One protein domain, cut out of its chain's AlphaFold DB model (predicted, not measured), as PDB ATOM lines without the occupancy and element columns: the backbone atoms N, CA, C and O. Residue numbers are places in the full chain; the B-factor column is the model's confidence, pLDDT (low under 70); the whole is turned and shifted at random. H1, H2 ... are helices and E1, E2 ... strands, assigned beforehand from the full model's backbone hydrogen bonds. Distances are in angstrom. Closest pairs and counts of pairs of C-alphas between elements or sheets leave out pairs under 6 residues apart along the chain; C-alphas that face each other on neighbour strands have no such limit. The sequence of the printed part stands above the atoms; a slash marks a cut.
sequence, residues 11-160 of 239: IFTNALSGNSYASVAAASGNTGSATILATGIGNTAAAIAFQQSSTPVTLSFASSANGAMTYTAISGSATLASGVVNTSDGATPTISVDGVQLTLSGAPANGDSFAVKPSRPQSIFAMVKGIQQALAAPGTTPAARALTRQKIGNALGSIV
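What this domain is: This is residues 11 to 160 of the 239 residues of an uncharacterized protein of Thioclava dalianensis (UniProt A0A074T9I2). Two sheets lie face to face as a sandwich of strands, with helix H3 packed along the side where the edge strands E1 and E2 lie, H2 beside H3 on the far side from the strands, and short H1 at one end of the sandwich. The larger sheet, E1 E8 E3 E4 E5, is twisted; the smaller is E2 E7 E6, and both are antiparallel. The printed part has 150 residues, with eight named strands and three named helices in the order E1 E2 H1 E3 E4 E5 E6 E7 E8 H2 H3, class mixed. It is compact, with a radius of gyration of the C-alphas of 15.1 A and spans of 50 by 41 by 27 A.

Where its parts are: E1, residues 22 to 26, begins at C-alpha 22 (87.201, 99.418, 69.025). E2 is residues 35 to 41, 18.1 A long, and H1 residues 44 to 52, 12.4 A. E3, residues 57 to 63, measures 19.8 A, E4, residues 69 to 75, 20.3 A, and E5, residues 78 to 84, 18.5 A. E6 is residues 94 to 97, E7 residues 100 to 105 and E8 residues 113 to 118. H2, residues 124 to 136, is 18.1 A long; H3, residues 142 to 160, is 27.4 A and ends at C-alpha 160 (96.837, 108.978, 69.693).

How they stand to each other: In the larger sheet the neighbours E1 and E8 have N 23 and O 117 within hydrogen-bond range at 2.8 A, the neighbours E8 and E3 have N 59 and O 114 within range at 2.8 A, and E3 E4 E5 form a meander, each strand the antiparallel neighbour of the one before, with N 60 and O 72 of E3 and E4 within range at 2.9 A and N 73 and O 81 of E4 and E5 at 2.8 A. In the smaller, N 37 and O 103 of E2 and E7 are 3.0 A apart, and N 95 and O 102 of the hairpin E6 and E7 2.8 A. The parts of the two sheets that face each other are 10.0 A centre to centre, their strands at 29 degrees. H3 is on the smaller sheet, its closest C-alphas to E2 being Gln 150 and Thr 35, 5.5 A apart; it only grazes the larger. H2 and H3, a helical hairpin, touch through residues 148 to 155 of H3 alone, opposite ways at a shallow tilt of 23 degrees; the closest C-alphas are those of Ala 134 and Thr 148, 5.4 A. H1 only grazes both sheets and is apart from H2 and H3. Every O i to N i+4 pair is within hydrogen-bond range in H1 and H2, and 14 of 15 in H3.

The domain as a whole: The C-alphas of Ile 11 and Asn 66, the two farthest apart, are 50.7 A from each other. The printed part has no cut and no long link. Residues 15 to 16 pair antiparallel with residues 121 to 122, outside the named strands. The mean pLDDT of the printed part is 88.1, and residues 87 to 90 are under 70.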
ATOM      1  N   ILE A  11      87.904 119.371  65.316       80.75
ATOM      2  CA  ILE A  11      89.150 118.632  65.548       80.75
ATOM      3  C   ILE A  11      89.298 118.172  67.009       80.75
ATOM      4  O   ILE A  11      89.895 117.129  67.255       80.75
ATOM      5  N   PHE A  12      88.704 118.899  67.962       83.94
ATOM      6  CA  PHE A  12      88.761 118.613  69.399       83.94
ATOM      7  C   PHE A  12      87.523 117.867  69.920       83.94
ATOM      8  O   PHE A  12      87.537 117.359  71.042       83.94
ATOM      9  N   THR A  13      86.440 117.800  69.143       86.06
ATOM     10  CA  THR A  13      85.151 117.246  69.596       86.06
ATOM     11  C   THR A  13      84.740 115.946  68.912       86.06
ATOM     12  O   THR A  13      83.791 115.315  69.368       86.06
ATOM     13  N   ASN A  14      85.428 115.540  67.842       85.94
ATOM     14  CA  ASN A  14      84.978 114.452  66.973       85.94
ATOM     15  C   ASN A  14      86.057 113.378  66.730       85.94
ATOM     16  O   ASN A  14      86.109 112.811  65.637       85.94
ATOM     17  N   ALA A  15      86.985 113.122  67.660       86.00
ATOM     18  CA  ALA A  15      87.969 112.043  67.473       86.00
ATOM     19  C   ALA A  15      87.399 110.693  67.915       86.00
ATOM     20  O   ALA A  15      86.624 110.624  68.866       86.00
ATOM     21  N   LEU A  16      87.778 109.621  67.220       86.81
ATOM     22  CA  LEU A  16      87.317 108.274  67.548       86.81
ATOM     23  C   LEU A  16      87.928 107.797  68.870       86.81
ATOM     24  O   LEU A  16      89.086 108.080  69.175       86.81
ATOM     25  N   SER A  17      87.145 107.066  69.658       85.69
ATOM     26  CA  SER A  17      87.615 106.417  70.879       85.69
ATOM     27  C   SER A  17      88.486 105.193  70.619       85.69
ATOM     28  O   SER A  17      88.300 104.500  69.626       85.69
ATOM     29  N   GLY A  18      89.395 104.881  71.544       84.75
ATOM     30  CA  GLY A  18      90.228 103.678  71.472       84.75
ATOM     31  C   GLY A  18      91.147 103.659  70.246       84.75
ATOM     32  O   GLY A  18      91.737 104.678  69.887       84.75
ATOM     33  N   ASN A  19      91.265 102.511  69.580       82.75
ATOM     34  CA  ASN A  19      92.181 102.325  68.445       82.75
ATOM     35  C   ASN A  19      91.561 102.674  67.070       82.75
ATOM     36  O   ASN A  19      92.057 102.216  66.047       82.75
ATOM     37  N   SER A  20      90.501 103.493  67.040       83.56
ATOM     38  CA  SER A  20      89.671 103.830  65.860       83.56
ATOM     39  C   SER A  20      88.749 102.732  65.327       83.56
ATOM     40  O   SER A  20      87.867 103.056  64.536       83.56
ATOM     41  N   TYR A  21      88.894 101.487  65.781       85.31
ATOM     42  CA  TYR A  21      88.003 100.376  65.421       85.31
ATOM     43  C   TYR A  21      87.231  99.829  66.622       85.31
ATOM     44  O   TYR A  21      86.093  99.384  66.497       85.31
ATOM     45  N   ALA A  22      87.840  99.854  67.803       88.12
ATOM     46  CA  ALA A  22      87.201  99.418  69.025       88.12
ATOM     47  C   ALA A  22      87.625 100.242  70.243       88.12
ATOM     48  O   ALA A  22      88.742 100.758  70.358       88.12
ATOM     49  N   SER A  23      86.717 100.297  71.211       90.06
ATOM     50  CA  SER A  23      86.952 100.737  72.580       90.06
ATOM     51  C   SER A  23      86.418  99.682  73.545       90.06
ATOM     52  O   SER A  23      85.360  99.104  73.306       90.06
ATOM     53  N   VAL A  24      87.143  99.419  74.632       92.25
ATOM     54  CA  VAL A  24      86.812  98.337  75.567       92.25
ATOM     55  C   VAL A  24      86.395  98.912  76.912       92.25
ATOM     56  O   VAL A  24      87.159  99.635  77.538       92.25
ATOM     57  N   ALA A  25      85.214  98.576  77.411       90.88
ATOM     58  CA  ALA A  25      84.745  98.988  78.731       90.88
ATOM     59  C   ALA A  25      84.654  97.780  79.669       90.88
ATOM     60  O   ALA A  25      83.994  96.800  79.342       90.88
ATOM     61  N   ALA A  26      85.281  97.858  80.840       92.06
ATOM     62  CA  ALA A  26      85.108  96.858  81.892       92.06
ATOM     63  C   ALA A  26      83.771  97.068  82.621       92.06
ATOM     64  O   ALA A  26      83.383  98.214  82.876       92.06
ATOM     65  N   ALA A  27      83.082  95.980  82.968       91.81
ATOM     66  CA  ALA A  27      81.880  96.048  83.790       91.81
ATOM     67  C   ALA A  27      82.225  96.422  85.241       91.81
ATOM     68  O   ALA A  27      83.251  96.014  85.782       91.81
ATOM     69  N   SER A  28      81.355  97.193  85.900       85.56
ATOM     70  CA  SER A  28      81.577  97.645  87.283       85.56
ATOM     71  C   SER A  28      81.538  96.517  88.316       85.56
ATOM     72  O   SER A  28      82.023  96.710  89.425       85.56
ATOM     73  N   GLY A  29      80.953  95.368  87.961       87.44
ATOM     74  CA  GLY A  29      80.892  94.175  88.806       87.44
ATOM     75  C   GLY A  29      82.143  93.297  88.752       87.44
ATOM     76  O   GLY A  29      82.170  92.278  89.433       87.44
ATOM     77  N   ASN A  30      83.159  93.662  87.960       92.12
ATOM     78  CA  ASN A  30      84.377  92.863  87.859       92.12
ATOM     79  C   ASN A  30      85.121  92.836  89.199       92.12
ATOM     80  O   ASN A  30      85.280  93.864  89.861       92.12
ATOM     81  N   THR A  31      85.599  91.655  89.572       91.00
ATOM     82  CA  THR A  31      86.313  91.393  90.831       91.00
ATOM     83  C   THR A  31      87.780  91.031  90.605       91.00
ATOM     84  O   THR A  31      88.585  91.128  91.534       91.00
ATOM     85  N   GLY A  32      88.155  90.667  89.376       89.50
ATOM     86  CA  GLY A  32      89.536  90.414  88.987       89.50
ATOM     87  C   GLY A  32      90.362  91.682  88.782       89.50
ATOM     88  O   GLY A  32      89.884  92.812  88.842       89.50
ATOM     89  N   SER A  33      91.650  91.480  88.509       90.75
ATOM     90  CA  SER A  33      92.625  92.542  88.217       90.75
ATOM     91  C   SER A  33      92.870  92.743  86.715       90.75
ATOM     92  O   SER A  33      93.793  93.464  86.328       90.75
ATOM     93  N   ALA A  34      92.063  92.095  85.870       90.75
ATOM     94  CA  ALA A  34      92.195  92.127  84.424       90.75
ATOM     95  C   ALA A  34      91.884  93.504  83.821       90.75
ATOM     96  O   ALA A  34      90.946  94.202  84.205       90.75
ATOM     97  N   THR A  35      92.657  93.850  82.801       91.75
ATOM     98  CA  THR A  35      92.471  95.004  81.921       91.75
ATOM     99  C   THR A  35      92.632  94.543  80.481       91.75
ATOM    100  O   THR A  35      93.396  93.618  80.209       91.75
ATOM    101  N   ILE A  36      91.892  95.158  79.562       92.56
ATOM    102  CA  ILE A  36      91.866  94.772  78.151       92.56
ATOM    103  C   ILE A  36      92.011  96.005  77.279       92.56
ATOM    104  O   ILE A  36      91.216  96.939  77.356       92.56
ATOM    105  N   LEU A  37      92.997  95.985  76.395       90.56
ATOM    106  CA  LEU A  37      93.248  97.060  75.445       90.56
ATOM    107  C   LEU A  37      93.103  96.533  74.023       90.56
ATOM    108  O   LEU A  37      93.583  95.449  73.707       90.56
ATOM    109  N   ALA A  38      92.460  97.311  73.156       88.94
ATOM    110  CA  ALA A  38      92.455  97.035  71.725       88.94
ATOM    111  C   ALA A  38      93.794  97.505  71.138       88.94
ATOM    112  O   ALA A  38      94.006  98.701  70.937       88.94
ATOM    113  N   THR A  39      94.720  96.572  70.931       84.44
ATOM    114  CA  THR A  39      96.125  96.855  70.590       84.44
ATOM    115  C   THR A  39      96.425  96.701  69.106       84.44
ATOM    116  O   THR A  39      97.424  97.239  68.635       84.44
ATOM    117  N   GLY A  40      95.559  96.029  68.344       85.38
ATOM    118  CA  GLY A  40      95.811  95.805  66.925       85.38
ATOM    119  C   GLY A  40      94.598  95.357  66.125       85.38
ATOM    120  O   GLY A  40      93.473  95.280  66.621       85.38
ATOM    121  N   ILE A  41      94.861  95.054  64.858       88.12
ATOM    122  CA  ILE A  41      93.892  94.556  63.883       88.12
ATOM    123  C   ILE A  41      94.462  93.250  63.338       88.12
ATOM    124  O   ILE A  41      95.570  93.229  62.811       88.12
ATOM    125  N   GLY A  42      93.753  92.145  63.541       86.38
ATOM    126  CA  GLY A  42      94.109  90.832  62.996       86.38
ATOM    127  C   GLY A  42      93.537  90.610  61.597       86.38
ATOM    128  O   GLY A  42      94.166  89.958  60.772       86.38
ATOM    129  N   ASN A  43      92.364  91.182  61.308       89.38
ATOM    130  CA  ASN A  43      91.744  91.146  59.984       89.38
ATOM    131  C   ASN A  43      91.063  92.487  59.691       89.38
ATOM    132  O   ASN A  43      90.073  92.845  60.329       89.38
ATOM    133  N   THR A  44      91.584  93.212  58.704       88.69
ATOM    134  CA  THR A  44      91.114  94.558  58.356       88.69
ATOM    135  C   THR A  44      89.670  94.578  57.857       88.69
ATOM    136  O   THR A  44      88.915  95.463  58.245       88.69
ATOM    137  N   ALA A  45      89.255  93.611  57.034       90.75
ATOM    138  CA  ALA A  45      87.898  93.582  56.487       90.75
ATOM    139  C   ALA A  45      86.853  93.347  57.588       90.75
ATOM    140  O   ALA A  45      85.855  94.064  57.660       90.75
ATOM    141  N   ALA A  46      87.125  92.398  58.488       88.12
ATOM    142  CA  ALA A  46      86.264  92.129  59.636       88.12
ATOM    143  C   ALA A  46      86.233  93.317  60.616       88.12
ATOM    144  O   ALA A  46      85.153  93.727  61.033       88.12
ATOM    145  N   ALA A  47      87.381  93.951  60.886       87.31
ATOM    146  CA  ALA A  47      87.445  95.118  61.766       87.31
ATOM    147  C   ALA A  47      86.678  96.328  61.203       87.31
ATOM    148  O   ALA A  47      86.024  97.049  61.956       87.31
ATOM    149  N   ILE A  48      86.711  96.545  59.882       88.69
ATOM    150  CA  ILE A  48      85.894  97.575  59.221       88.69
ATOM    151  C   ILE A  48      84.403  97.245  59.364       88.69
ATOM    152  O   ILE A  48      83.620  98.125  59.719       88.69
ATOM    153  N   ALA A  49      84.005  95.992  59.129       88.31
ATOM    154  CA  ALA A  49      82.615  95.568  59.293       88.31
ATOM    155  C   ALA A  49      82.128  95.756  60.742       88.31
ATOM    156  O   ALA A  49      81.040  96.288  60.962       88.31
ATOM    157  N   PHE A  50      82.962  95.414  61.728       88.19
ATOM    158  CA  PHE A  50      82.685  95.646  63.146       88.19
ATOM    159  C   PHE A  50      82.520  97.131  63.471       88.19
ATOM    160  O   PHE A  50      81.547  97.519  64.113       88.19
ATOM    161  N   GLN A  51      83.425  97.978  62.977       87.69
ATOM    162  CA  GLN A  51      83.377  99.423  63.198       87.69
ATOM    163  C   GLN A  51      82.093 100.065  62.635       87.69
ATOM    164  O   GLN A  51      81.581 101.036  63.197       87.69
ATOM    165  N   GLN A  52      81.559  99.510  61.544       86.81
ATOM    166  CA  GLN A  52      80.290  99.929  60.940       86.81
ATOM    167  C   GLN A  52      79.068  99.350  61.671       86.81
ATOM    168  O   GLN A  52      77.988  99.945  61.626       86.81
ATOM    169  N   SER A  53      79.228  98.225  62.371       84.88
ATOM    170  CA  SER A  53      78.180  97.641  63.205       84.88
ATOM    171  C   SER A  53      77.869  98.521  64.422       84.88
ATOM    172  O   SER A  53      78.663  99.355  64.855       84.88
ATOM    173  N   SER A  54      76.677  98.346  64.994       80.00
ATOM    174  CA  SER A  54      76.284  98.946  66.279       80.00
ATOM    175  C   SER A  54      76.199  97.921  67.412       80.00
ATOM    176  O   SER A  54      75.929  98.298  68.553       80.00
ATOM    177  N   THR A  55      76.437  96.638  67.127       85.38
ATOM    178  CA  THR A  55      76.378  95.570  68.127       85.38
ATOM    179  C   THR A  55      77.679  95.514  68.931       85.38
ATOM    180  O   THR A  55      78.744  95.304  68.348       85.38
ATOM    181  N   PRO A  56      77.635  95.704  70.260       89.50
ATOM    182  CA  PRO A  56      78.805  95.497  71.097       89.50
ATOM    183  C   PRO A  56      79.095  94.000  71.234       89.50
ATOM    184  O   PRO A  56      78.174  93.191  71.351       89.50
ATOM    185  N   VAL A  57      80.374  93.643  71.294       92.81
ATOM    186  CA  VAL A  57      80.796  92.305  71.706       92.81
ATOM    187  C   VAL A  57      80.969  92.291  73.216       92.81
ATOM    188  O   VAL A  57      81.652  93.143  73.781       92.81
ATOM    189  N   THR A  58      80.382  91.303  73.875       94.31
ATOM    190  CA  THR A  58      80.610  91.035  75.293       94.31
ATOM    191  C   THR A  58      81.614  89.905  75.426       94.31
ATOM    192  O   THR A  58      81.377  88.795  74.956       94.31
ATOM    193  N   LEU A  59      82.746  90.199  76.051       93.75
ATOM    194  CA  LEU A  59      83.774  89.240  76.411       93.75
ATOM    195  C   LEU A  59      83.607  88.886  77.888       93.75
ATOM    196  O   LEU A  59      83.846  89.728  78.753       93.75
ATOM    197  N   SER A  60      83.204  87.653  78.163       94.06
ATOM    198  CA  SER A  60      82.975  87.145  79.516       94.06
ATOM    199  C   SER A  60      84.041  86.129  79.896       94.06
ATOM    200  O   SER A  60      84.468  85.331  79.060       94.06
ATOM    201  N   PHE A  61      84.442  86.145  81.163       93.69
ATOM    202  CA  PHE A  61      85.425  85.241  81.739       93.69
ATOM    203  C   PHE A  61      84.760  84.305  82.741       93.69
ATOM    204  O   PHE A  61      83.980  84.733  83.594       93.69
ATOM    205  N   ALA A  62      85.080  83.019  82.643       93.06
ATOM    206  CA  ALA A  62      84.530  81.996  83.516       93.06
ATOM    207  C   ALA A  62      85.586  80.962  83.906       93.06
ATOM    208  O   ALA A  62      86.445  80.585  83.100       93.06
ATOM    209  N   SER A  63      85.482  80.468  85.137       90.00
ATOM    210  CA  SER A  63      86.228  79.298  85.581       90.00
ATOM    211  C   SER A  63      85.630  78.047  84.965       90.00
ATOM    212  O   SER A  63      84.456  77.747  85.175       90.00
ATOM    213  N   SER A  64      86.443  77.288  84.239       86.00
ATOM    214  CA  SER A  64      86.075  75.942  83.814       86.00
ATOM    215  C   SER A  64      86.052  74.983  85.011       86.00
ATOM    216  O   SER A  64      86.687  75.240  86.038       86.00
ATOM    217  N   ALA A  65      85.366  73.847  84.856       79.12
ATOM    218  CA  ALA A  65      85.325  72.765  85.843       79.12
ATOM    219  C   ALA A  65      86.727  72.234  86.205       79.12
ATOM    220  O   ALA A  65      86.944  71.764  87.317       79.12
ATOM    221  N   ASN A  66      87.695  72.385  85.296       79.62
ATOM    222  CA  ASN A  66      89.089  71.976  85.488       79.62
ATOM    223  C   ASN A  66      89.954  73.056  86.179       79.62
ATOM    224  O   ASN A  66      91.176  72.945  86.191       79.62
ATOM    225  N   GLY A  67      89.352  74.145  86.675       78.75
ATOM    226  CA  GLY A  67      90.051  75.267  87.321       78.75
ATOM    227  C   GLY A  67      90.748  76.247  86.365       78.75
ATOM    228  O   GLY A  67      91.252  77.276  86.807       78.75
ATOM    229  N   ALA A  68      90.763  75.971  85.057       86.38
ATOM    230  CA  ALA A  68      91.319  76.878  84.054       86.38
ATOM    231  C   ALA A  68      90.378  78.063  83.775       86.38
ATOM    232  O   ALA A  68      89.164  77.879  83.655       86.38
ATOM    233  N   MET A  69      90.931  79.268  83.604       89.62
ATOM    234  CA  MET A  69      90.155  80.418  83.132       89.62
ATOM    235  C   MET A  69      89.865  80.297  81.641       89.62
ATOM    236  O   MET A  69      90.754  80.037  80.833       89.62
ATOM    237  N   THR A  70      88.615  80.532  81.270       91.75
ATOM    238  CA  THR A  70      88.150  80.549  79.881       91.75
ATOM    239  C   THR A  70      87.506  81.885  79.565       91.75
ATOM    240  O   THR A  70      86.988  82.560  80.456       91.75
ATOM    241  N   TYR A  71      87.556  82.276  78.297       93.44
ATOM    242  CA  TYR A  71      86.843  83.438  77.790       93.44
ATOM    243  C   TYR A  71      85.815  83.011  76.748       93.44
ATOM    244  O   TYR A  71      85.995  82.025  76.030       93.44
ATOM    245  N   THR A  72      84.739  83.779  76.638       93.62
ATOM    246  CA  THR A  72      83.759  83.666  75.556       93.62
ATOM    247  C   THR A  72      83.394  85.063  75.083       93.62
ATOM    248  O   THR A  72      83.018  85.917  75.882       93.62
ATOM    249  N   ALA A  73      83.538  85.303  73.784       93.19
ATOM    250  CA  ALA A  73      83.191  86.545  73.118       93.19
ATOM    251  C   ALA A  73      81.884  86.354  72.345       93.19
ATOM    252  O   ALA A  73      81.812  85.531  71.431       93.19
ATOM    253  N   ILE A  74      80.858  87.117  72.712       92.62
ATOM    254  CA  ILE A  74      79.507  87.014  72.158       92.62
ATOM    255  C   ILE A  74      79.116  88.351  71.538       92.62
ATOM    256  O   ILE A  74      79.244  89.394  72.177       92.62
ATOM    257  N   SER A  75      78.595  88.319  70.315       89.88
ATOM    258  CA  SER A  75      77.984  89.467  69.642       89.88
ATOM    259  C   SER A  75      76.520  89.150  69.358       89.88
ATOM    260  O   SER A  75      76.202  88.252  68.578       89.88
ATOM    261  N   GLY A  76      75.609  89.839  70.050       84.38
ATOM    262  CA  GLY A  76      74.187  89.489  70.033       84.38
ATOM    263  C   GLY A  76      73.957  88.071  70.567       84.38
ATOM    264  O   GLY A  76      74.177  87.817  71.747       84.38
ATOM    265  N   SER A  77      73.529  87.154  69.698       80.81
ATOM    266  CA  SER A  77      73.327  85.731  70.008       80.81
ATOM    267  C   SER A  77      74.427  84.811  69.463       80.81
ATOM    268  O   SER A  77      74.360  83.602  69.671       80.81
ATOM    269  N   ALA A  78      75.413  85.348  68.739       87.25
ATOM    270  CA  ALA A  78      76.468  84.565  68.104       87.25
ATOM    271  C   ALA A  78      77.747  84.561  68.951       87.25
ATOM    272  O   ALA A  78      78.246  85.616  69.350       87.25
ATOM    273  N   THR A  79      78.312  83.376  69.180       89.00
ATOM    274  CA  THR A  79      79.652  83.226  69.761       89.00
ATOM    275  C   THR A  79      80.693  83.436  68.669       89.00
ATOM    276  O   THR A  79      80.740  82.684  67.701       89.00
ATOM    277  N   LEU A  80      81.527  84.460  68.828       86.75
ATOM    278  CA  LEU A  80      82.563  84.828  67.860       86.75
ATOM    279  C   LEU A  80      83.884  84.119  68.131       86.75
ATOM    280  O   LEU A  80      84.589  83.720  67.208       86.75
ATOM    281  N   ALA A  81      84.232  83.995  69.408       88.19
ATOM    282  CA  ALA A  81      85.464  83.365  69.846       88.19
ATOM    283  C   ALA A  81      85.289  82.809  71.255       88.19
ATOM    284  O   ALA A  81      84.590  83.384  72.090       88.19
ATOM    285  N   SER A  82      85.965  81.708  71.541       91.31
ATOM    286  CA  SER A  82      86.073  81.157  72.884       91.31
ATOM    287  C   SER A  82      87.396  80.430  73.014       91.31
ATOM    288  O   SER A  82      87.881  79.848  72.044       91.31
ATOM    289  N   GLY A  83      87.970  80.425  74.207       88.25
ATOM    290  CA  GLY A  83      89.225  79.730  74.437       88.25
ATOM    291  C   GLY A  83      89.662  79.770  75.887       88.25
ATOM    292  O   GLY A  83      89.007  80.359  76.748       88.25
ATOM    293  N   VAL A  84      90.796  79.131  76.152       87.38
ATOM    294  CA  VAL A  84      91.449  79.179  77.459       87.38
ATOM    295  C   VAL A  84      92.284  80.453  77.543       87.38
ATOM    296  O   VAL A  84      92.998  80.808  76.606       87.38
ATOM    297  N   VAL A  85      92.189  81.147  78.671       84.00
ATOM    298  CA  VAL A  85      93.016  82.308  78.982       84.00
ATOM    299  C   VAL A  85      94.257  81.809  79.701       84.00
ATOM    300  O   VAL A  85      94.178  81.354  80.840       84.00
ATOM    301  N   ASN A  86      95.408  81.902  79.044       76.50
ATOM    302  CA  ASN A  86      96.678  81.594  79.683       76.50
ATOM    303  C   ASN A  86      97.305  82.886  80.223       76.50
ATOM    304  O   ASN A  86      97.870  83.669  79.463       76.50
ATOM    305  N   THR A  87      97.146  83.127  81.525       67.69
ATOM    306  CA  THR A  87      97.763  84.259  82.243       67.69
ATOM    307  C   THR A  87      98.987  83.842  83.066       67.69
ATOM    308  O   THR A  87      99.403  84.589  83.952       67.69
ATOM    309  N   SER A  88      99.538  82.646  82.836       65.50
ATOM    310  CA  SER A  88     100.715  82.155  83.563       65.50
ATOM    311  C   SER A  88     101.941  83.044  83.299       65.50
ATOM    312  O   SER A  88     102.108  83.560  82.194       65.50
ATOM    313  N   ASP A  89     102.779  83.247  84.320       57.59
ATOM    314  CA  ASP A  89     104.066  83.970  84.267       57.59
ATOM    315  C   ASP A  89     104.049  85.375  83.636       57.59
ATOM    316  O   ASP A  89     105.018  85.825  83.028       57.59
ATOM    317  N   GLY A  90     102.947  86.115  83.793       61.34
ATOM    318  CA  GLY A  90     102.851  87.479  83.261       61.34
ATOM    319  C   GLY A  90     102.685  87.537  81.741       61.34
ATOM    320  O   GLY A  90     102.850  88.608  81.152       61.34
ATOM    321  N   ALA A  91     102.324  86.416  81.107       72.56
ATOM    322  CA  ALA A  91     101.901  86.398  79.716       72.56
ATOM    323  C   ALA A  91     100.731  87.370  79.489       72.56
ATOM    324  O   ALA A  91      99.810  87.484  80.304       72.56
ATOM    325  N   THR A  92     100.763  88.065  78.354       78.50
ATOM    326  CA  THR A  92      99.719  88.992  77.903       78.50
ATOM    327  C   THR A  92      98.952  88.362  76.742       78.50
ATOM    328  O   THR A  92      99.256  88.630  75.576       78.50
ATOM    329  N   PRO A  93      97.980  87.469  77.018       86.19
ATOM    330  CA  PRO A  93      97.309  86.746  75.954       86.19
ATOM    331  C   PRO A  93      96.547  87.716  75.054       86.19
ATOM    332  O   PRO A  93      95.925  88.685  75.509       86.19
ATOM    333  N   THR A  94      96.608  87.440  73.755       88.81
ATOM    334  CA  THR A  94      95.854  88.164  72.741       88.81
ATOM    335  C   THR A  94      94.589  87.394  72.384       88.81
ATOM    336  O   THR A  94      94.588  86.173  72.249       88.81
ATOM    337  N   ILE A  95      93.484  88.118  72.252       89.38
ATOM    338  CA  ILE A  95      92.176  87.592  71.875       89.38
ATOM    339  C   ILE A  95      91.751  88.333  70.611       89.38
ATOM    340  O   ILE A  95      91.669  89.560  70.606       89.38
ATOM    341  N   SER A  96      91.500  87.598  69.530       89.56
ATOM    342  CA  SER A  96      90.988  88.174  68.284       89.56
ATOM    343  C   SER A  96      89.467  88.082  68.273       89.56
ATOM    344  O   SER A  96      88.920  86.993  68.440       89.56
ATOM    345  N   VAL A  97      88.786  89.210  68.077       88.06
ATOM    346  CA  VAL A  97      87.324  89.264  67.974       88.06
ATOM    347  C   VAL A  97      86.917  90.193  66.840       88.06
ATOM    348  O   VAL A  97      87.362  91.337  66.806       88.06
ATOM    349  N   ASP A  98      86.104  89.699  65.900       86.75
ATOM    350  CA  ASP A  98      85.662  90.442  64.709       86.75
ATOM    351  C   ASP A  98      86.807  91.191  63.993       86.75
ATOM    352  O   ASP A  98      86.672  92.321  63.530       86.75
ATOM    353  N   GLY A  99      87.989  90.568  63.925       85.75
ATOM    354  CA  GLY A  99      89.180  91.145  63.296       85.75
ATOM    355  C   GLY A  99      89.952  92.161  64.142       85.75
ATOM    356  O   GLY A  99      91.027  92.585  63.715       85.75
ATOM    357  N   VAL A 100      89.483  92.516  65.338       90.25
ATOM    358  CA  VAL A 100      90.203  93.353  66.309       90.25
ATOM    359  C   VAL A 100      91.012  92.470  67.256       90.25
ATOM    360  O   VAL A 100      90.494  91.508  67.815       90.25
ATOM    361  N   GLN A 101      92.284  92.810  67.467       92.00
ATOM    362  CA  GLN A 101      93.126  92.158  68.469       92.00
ATOM    363  C   GLN A 101      93.042  92.900  69.803       92.00
ATOM    364  O   GLN A 101      93.291  94.107  69.893       92.00
ATOM    365  N   LEU A 102      92.706  92.146  70.843       91.62
ATOM    366  CA  LEU A 102      92.599  92.586  72.222       91.62
ATOM    367  C   LEU A 102      93.747  91.974  73.020       91.62
ATOM    368  O   LEU A 102      93.937  90.764  72.980       91.62
ATOM    369  N   THR A 103      94.486  92.777  73.770       91.81
ATOM    370  CA  THR A 103      95.503  92.285  74.704       91.81
ATOM    371  C   THR A 103      94.947  92.339  76.115       91.81
ATOM    372  O   THR A 103      94.530  93.403  76.578       91.81
ATOM    373  N   LEU A 104      94.952  91.195  76.796       92.06
ATOM    374  CA  LEU A 104      94.618  91.081  78.210       92.06
ATOM    375  C   LEU A 104      95.876  91.302  79.059       92.06
ATOM    376  O   LEU A 104      96.973  90.860  78.718       92.06
ATOM    377  N   SER A 105      95.726  91.983  80.187       90.56
ATOM    378  CA  SER A 105      96.774  92.146  81.196       90.56
ATOM    379  C   SER A 105      96.181  92.036  82.594       90.56
ATOM    380  O   SER A 105      95.133  92.622  82.861       90.56
ATOM    381  N   GLY A 106      96.863  91.327  83.495       88.31
ATOM    382  CA  GLY A 106      96.339  90.990  84.822       88.31
ATOM    383  C   GLY A 106      95.494  89.712  84.817       88.31
ATOM    384  O   GLY A 106      95.351  89.057  83.788       88.31
ATOM    385  N   ALA A 107      94.945  89.355  85.979       88.69
ATOM    386  CA  ALA A 107      94.204  88.108  86.164       88.69
ATOM    387  C   ALA A 107      92.686  88.371  86.235       88.69
ATOM    388  O   ALA A 107      92.255  89.080  87.156       88.69
ATOM    389  N   PRO A 108      91.876  87.846  85.295       90.88
ATOM    390  CA  PRO A 108      90.421  87.925  85.378       90.88
ATOM    391  C   PRO A 108      89.891  86.967  86.451       90.88
ATOM    392  O   PRO A 108      90.473  85.910  86.690       90.88
ATOM    393  N   ALA A 109      88.783  87.336  87.084       91.00
ATOM    394  CA  ALA A 109      88.038  86.470  87.991       91.00
ATOM    395  C   ALA A 109      86.809  85.866  87.296       91.00
ATOM    396  O   ALA A 109      86.353  86.337  86.253       91.00
ATOM    397  N   ASN A 110      86.257  84.808  87.892       91.75
ATOM    398  CA  ASN A 110      85.032  84.187  87.403       91.75
ATOM    399  C   ASN A 110      83.864  85.187  87.434       91.75
ATOM    400  O   ASN A 110      83.570  85.758  88.483       91.75
ATOM    401  N   GLY A 111      83.184  85.362  86.300       90.69
ATOM    402  CA  GLY A 111      82.082  86.312  86.147       90.69
ATOM    403  C   GLY A 111      82.506  87.709  85.686       90.69
ATOM    404  O   GLY A 111      81.634  88.545  85.444       90.69
ATOM    405  N   ASP A 112      83.807  87.974  85.516       94.38
ATOM    406  CA  ASP A 112      84.267  89.242  84.950       94.38
ATOM    407  C   ASP A 112      83.815  89.379  83.490       94.38
ATOM    408  O   ASP A 112      83.842  88.424  82.709       94.38
ATOM    409  N   SER A 113      83.438  90.593  83.090       94.44
ATOM    410  CA  SER A 113      83.024  90.880  81.718       94.44
ATOM    411  C   SER A 113      83.526  92.228  81.205       94.44
ATOM    412  O   SER A 113      83.738  93.193  81.950       94.44
ATOM    413  N   PHE A 114      83.745  92.287  79.895       94.88
ATOM    414  CA  PHE A 114      84.228  93.457  79.176       94.88
ATOM    415  C   PHE A 114      83.405  93.643  77.904       94.88
ATOM    416  O   PHE A 114      83.227  92.717  77.121       94.88
ATOM    417  N   ALA A 115      82.922  94.857  77.674       93.88
ATOM    418  CA  ALA A 115      82.213  95.222  76.461       93.88
ATOM    419  C   ALA A 115      83.187  95.855  75.465       93.88
ATOM    420  O   ALA A 115      83.690  96.956  75.694       93.88
ATOM    421  N   VAL A 116      83.418  95.186  74.342       93.31
ATOM    422  CA  VAL A 116      84.133  95.736  73.191       93.31
ATOM    423  C   VAL A 116      83.114  96.391  72.274       93.31
ATOM    424  O   VAL A 116      82.214  95.749  71.738       93.31
ATOM    425  N   LYS A 117      83.221  97.707  72.134       92.56
ATOM    426  CA  LYS A 117      82.297  98.528  71.359       92.56
ATOM    427  C   LYS A 117      83.018  99.105  70.146       92.56
ATOM    428  O   LYS A 117      84.177  99.495  70.291       92.56
ATOM    429  N   PRO A 118      82.334  99.241  69.002       91.56
ATOM    430  CA  PRO A 118      82.828 100.033  67.885       91.56
ATOM    431  C   PRO A 118      83.237 101.428  68.356       91.56
ATOM    432  O   PRO A 118      82.564 102.032  69.202       91.56
ATOM    433  N   SER A 119      84.334 101.950  67.824       90.94
ATOM    434  CA  SER A 119      84.820 103.280  68.171       90.94
ATOM    435  C   SER A 119      83.807 104.347  67.775       90.94
ATOM    436  O   SER A 119      83.321 104.383  66.646       90.94
ATOM    437  N   ARG A 120      83.496 105.265  68.689       90.12
ATOM    438  CA  ARG A 120      82.581 106.378  68.413       90.12
ATOM    439  C   ARG A 120      83.278 107.710  68.634       90.12
ATOM    440  O   ARG A 120      84.277 107.760  69.359       90.12
ATOM    441  N   PRO A 121      82.800 108.784  67.989       88.94
ATOM    442  CA  PRO A 121      83.354 110.092  68.240       88.94
ATOM    443  C   PRO A 121      83.158 110.521  69.690       88.94
ATOM    444  O   PRO A 121      82.087 110.354  70.268       88.94
ATOM    445  N   GLN A 122      84.203 111.103  70.253       89.25
ATOM    446  CA  GLN A 122      84.199 111.726  71.565       89.25
ATOM    447  C   GLN A 122      84.960 113.049  71.505       89.25
ATOM    448  O   GLN A 122      85.669 113.332  70.536       89.25
ATOM    449  N   SER A 123      84.814 113.841  72.567       90.94
ATOM    450  CA  SER A 123      85.537 115.097  72.761       90.94
ATOM    451  C   SER A 123      86.745 114.927  73.677       90.94
ATOM    452  O   SER A 123      86.697 114.170  74.651       90.94
ATOM    453  N   ILE A 124      87.815 115.681  73.402       89.75
ATOM    454  CA  ILE A 124      89.034 115.674  74.215       89.75
ATOM    455  C   ILE A 124      88.730 116.124  75.643       89.75
ATOM    456  O   ILE A 124      89.285 115.583  76.593       89.75
ATOM    457  N   PHE A 125      87.775 117.040  75.813       90.75
ATOM    458  CA  PHE A 125      87.342 117.526  77.121       90.75
ATOM    459  C   PHE A 125      86.631 116.431  77.921       90.75
ATOM    460  O   PHE A 125      86.885 116.275  79.113       90.75
ATOM    461  N   ALA A 126      85.785 115.630  77.262       89.81
ATOM    462  CA  ALA A 126      85.127 114.487  77.893       89.81
ATOM    463  C   ALA A 126      86.147 113.414  78.303       89.81
ATOM    464  O   ALA A 126      86.062 112.863  79.399       89.81
ATOM    465  N   MET A 127      87.152 113.176  77.460       90.56
ATOM    466  CA  MET A 127      88.249 112.255  77.748       90.56
ATOM    467  C   MET A 127      89.098 112.725  78.941       90.56
ATOM    468  O   MET A 127      89.334 111.946  79.861       90.56
ATOM    469  N   VAL A 128      89.512 113.999  78.971       90.56
ATOM    470  CA  VAL A 128      90.281 114.584  80.089       90.56
ATOM    471  C   VAL A 128      89.471 114.551  81.384       90.56
ATOM    472  O   VAL A 128      89.997 114.152  82.422       90.56
ATOM    473  N   LYS A 129      88.176 114.881  81.325       91.06
ATOM    474  CA  LYS A 129      87.262 114.741  82.467       91.06
ATOM    475  C   LYS A 129      87.195 113.290  82.954       91.06
ATOM    476  O   LYS A 129      87.251 113.054  84.154       91.06
ATOM    477  N   GLY A 130      87.138 112.319  82.044       89.06
ATOM    478  CA  GLY A 130      87.157 110.893  82.383       89.06
ATOM    479  C   GLY A 130      88.450 110.452  83.076       89.06
ATOM    480  O   GLY A 130      88.389 109.713  84.059       89.06
ATOM    481  N   ILE A 131      89.610 110.938  82.617       90.50
ATOM    482  CA  ILE A 131      90.907 110.694  83.270       90.50
ATOM    483  C   ILE A 131      90.921 111.311  84.672       90.50
ATOM    484  O   ILE A 131      91.260 110.628  85.636       90.50
ATOM    485  N   GLN A 132      90.516 112.577  84.799       93.12
ATOM    486  CA  GLN A 132      90.468 113.279  86.082       93.12
ATOM    487  C   GLN A 132      89.569 112.547  87.082       93.12
ATOM    488  O   GLN A 132      89.983 112.314  88.213       93.12
ATOM    489  N   GLN A 133      88.381 112.108  86.661       90.88
ATOM    490  CA  GLN A 133      87.473 111.328  87.504       90.88
ATOM    491  C   GLN A 133      88.069 109.977  87.914       90.88
ATOM    492  O   GLN A 133      87.915 109.562  89.060       90.88
ATOM    493  N   ALA A 134      88.759 109.290  87.000       89.25
ATOM    494  CA  ALA A 134      89.401 108.011  87.294       89.25
ATOM    495  C   ALA A 134      90.568 108.152  88.292       89.25
ATOM    496  O   ALA A 134      90.783 107.253  89.104       89.25
ATOM    497  N   LEU A 135      91.296 109.272  88.237       90.25
ATOM    498  CA  LEU A 135      92.423 109.582  89.122       90.25
ATOM    499  C   LEU A 135      92.010 110.212  90.456       90.25
ATOM    500  O   LEU A 135      92.762 110.101  91.417       90.25
ATOM    501  N   ALA A 136      90.852 110.870  90.533       91.62
ATOM    502  CA  ALA A 136      90.379 111.511  91.762       91.62
ATOM    503  C   ALA A 136      89.969 110.499  92.844       91.62
ATOM    504  O   ALA A 136      90.071 110.790  94.031       91.62
ATOM    505  N   ALA A 137      89.517 109.312  92.439       84.88
ATOM    506  CA  ALA A 137      89.129 108.238  93.345       84.88
ATOM    507  C   ALA A 137      89.638 106.885  92.816       84.88
ATOM    508  O   ALA A 137      88.846 106.061  92.346       84.88
ATOM    509  N   PRO A 138      90.963 106.644  92.846       82.19
ATOM    510  CA  PRO A 138      91.510 105.354  92.475       82.19
ATOM    511  C   PRO A 138      91.106 104.377  93.577       82.19
ATOM    512  O   PRO A 138      91.528 104.516  94.725       82.19
ATOM    513  N   GLY A 139      90.222 103.432  93.265       85.50
ATOM    514  CA  GLY A 139      89.703 102.538  94.293       85.50
ATOM    515  C   GLY A 139      90.807 101.732  94.987       85.50
ATOM    516  O   GLY A 139      91.921 101.566  94.484       85.50
ATOM    517  N   THR A 140      90.505 101.243  96.184       88.38
ATOM    518  CA  THR A 140      91.506 100.639  97.074       88.38
ATOM    519  C   THR A 140      91.740  99.155  96.801       88.38
ATOM    520  O   THR A 140      92.824  98.651  97.091       88.38
ATOM    521  N   THR A 141      90.770  98.467  96.196       90.38
ATOM    522  CA  THR A 141      90.859  97.040  95.862       90.38
ATOM    523  C   THR A 141      91.589  96.811  94.533       90.38
ATOM    524  O   THR A 141      91.579  97.691  93.665       90.38
ATOM    525  N   PRO A 142      92.194  95.627  94.313       88.56
ATOM    526  CA  PRO A 142      92.805  95.279  93.026       88.56
ATOM    527  C   PRO A 142      91.852  95.463  91.837       88.56
ATOM    528  O   PRO A 142      92.250  96.033  90.821       88.56
ATOM    529  N   ALA A 143      90.584  95.077  92.002       89.56
ATOM    530  CA  ALA A 143      89.540  95.247  90.996       89.56
ATOM    531  C   ALA A 143      89.260  96.714  90.669       89.56
ATOM    532  O   ALA A 143      89.261  97.121  89.508       89.56
ATOM    533  N   ALA A 144      89.099  97.554  91.693       90.50
ATOM    534  CA  ALA A 144      88.832  98.967  91.472       90.50
ATOM    535  C   ALA A 144      90.037  99.685  90.837       90.50
ATOM    536  O   ALA A 144      89.862 100.538  89.965       90.50
ATOM    537  N   ARG A 145      91.268  99.285  91.187       92.25
ATOM    538  CA  ARG A 145      92.483  99.757  90.501       92.25
ATOM    539  C   ARG A 145      92.526  99.310  89.041       92.25
ATOM    540  O   ARG A 145      92.916 100.109  88.192       92.25
ATOM    541  N   ALA A 146      92.123  98.077  88.733       91.94
ATOM    542  CA  ALA A 146      92.028  97.585  87.360       91.94
ATOM    543  C   ALA A 146      90.991  98.373  86.546       91.94
ATOM    544  O   ALA A 146      91.293  98.802  85.435       91.94
ATOM    545  N   LEU A 147      89.829  98.697  87.126       91.38
ATOM    546  CA  LEU A 147      88.834  99.578  86.499       91.38
ATOM    547  C   LEU A 147      89.399 100.975  86.202       91.38
ATOM    548  O   LEU A 147      89.197 101.507  85.107       91.38
ATOM    549  N   THR A 148      90.137 101.574  87.141       92.00
ATOM    550  CA  THR A 148      90.821 102.857  86.912       92.00
ATOM    551  C   THR A 148      91.859 102.744  85.793       92.00
ATOM    552  O   THR A 148      91.868 103.574  84.881       92.00
ATOM    553  N   ARG A 149      92.692 101.694  85.798       92.12
ATOM    554  CA  ARG A 149      93.687 101.433  84.742       92.12
ATOM    555  C   ARG A 149      93.037 101.233  83.377       92.12
ATOM    556  O   ARG A 149      93.521 101.805  82.408       92.12
ATOM    557  N   GLN A 150      91.918 100.514  83.304       92.50
ATOM    558  CA  GLN A 150      91.142 100.330  82.078       92.50
ATOM    559  C   GLN A 150      90.697 101.676  81.495       92.50
ATOM    560  O   GLN A 150      90.902 101.951  80.312       92.50
ATOM    561  N   LYS A 151      90.113 102.548  82.329       90.81
ATOM    562  CA  LYS A 151      89.662 103.884  81.907       90.81
ATOM    563  C   LYS A 151      90.819 104.732  81.378       90.81
ATOM    564  O   LYS A 151      90.688 105.341  80.319       90.81
ATOM    565  N   ILE A 152      91.948 104.741  82.086       90.44
ATOM    566  CA  ILE A 152      93.144 105.490  81.679       90.44
ATOM    567  C   ILE A 152      93.724 104.919  80.383       90.44
ATOM    568  O   ILE A 152      94.002 105.679  79.460       90.44
ATOM    569  N   GLY A 153      93.849 103.597  80.269       89.50
ATOM    570  CA  GLY A 153      94.363 102.931  79.074       89.50
ATOM    571  C   GLY A 153      93.540 103.251  77.821       89.50
ATOM    572  O   GLY A 153      94.098 103.607  76.785       89.50
ATOM    573  N   ASN A 154      92.209 103.242  77.929       88.81
ATOM    574  CA  ASN A 154      91.326 103.674  76.841       88.81
ATOM    575  C   ASN A 154      91.530 105.140  76.447       88.81
ATOM    576  O   ASN A 154      91.486 105.487  75.262       88.81
ATOM    577  N   ALA A 155      91.711 106.014  77.439       89.25
ATOM    578  CA  ALA A 155      91.931 107.430  77.198       89.25
ATOM    579  C   ALA A 155      93.283 107.669  76.506       89.25
ATOM    580  O   ALA A 155      93.341 108.413  75.532       89.25
ATOM    581  N   LEU A 156      94.337 106.958  76.919       86.19
ATOM    582  CA  LEU A 156      95.646 106.976  76.258       86.19
ATOM    583  C   LEU A 156      95.561 106.496  74.804       86.19
ATOM    584  O   LEU A 156      96.072 107.173  73.912       86.19
ATOM    585  N   GLY A 157      94.842 105.401  74.537       84.62
ATOM    586  CA  GLY A 157      94.589 104.950  73.163       84.62
ATOM    587  C   GLY A 157      93.872 106.011  72.318       84.62
ATOM    588  O   GLY A 157      94.203 106.226  71.155       84.62
ATOM    589  N   SER A 158      92.953 106.755  72.936       87.81
ATOM    590  CA  SER A 158      92.210 107.832  72.274       87.81
ATOM    591  C   SER A 158      93.066 109.080  72.004       87.81
ATOM    592  O   SER A 158      92.859 109.751  70.994       87.81
ATOM    593  N   ILE A 159      94.055 109.392  72.855       88.12
ATOM    594  CA  ILE A 159      94.976 110.534  72.675       88.12
ATOM    595  C   ILE A 159      95.747 110.425  71.358       88.12
ATOM    596  O   ILE A 159      95.924 111.425  70.660       88.12
ATOM    597  N   VAL A 160      96.168 109.218  70.980       85.19
ATOM    598  CA  VAL A 160      96.837 108.978  69.693       85.19
ATOM    599  C   VAL A 160      95.953 109.436  68.528       85.19
ATOM    600  O   VAL A 160      96.451 110.077  67.602       85.19
TER     601      VAL A 160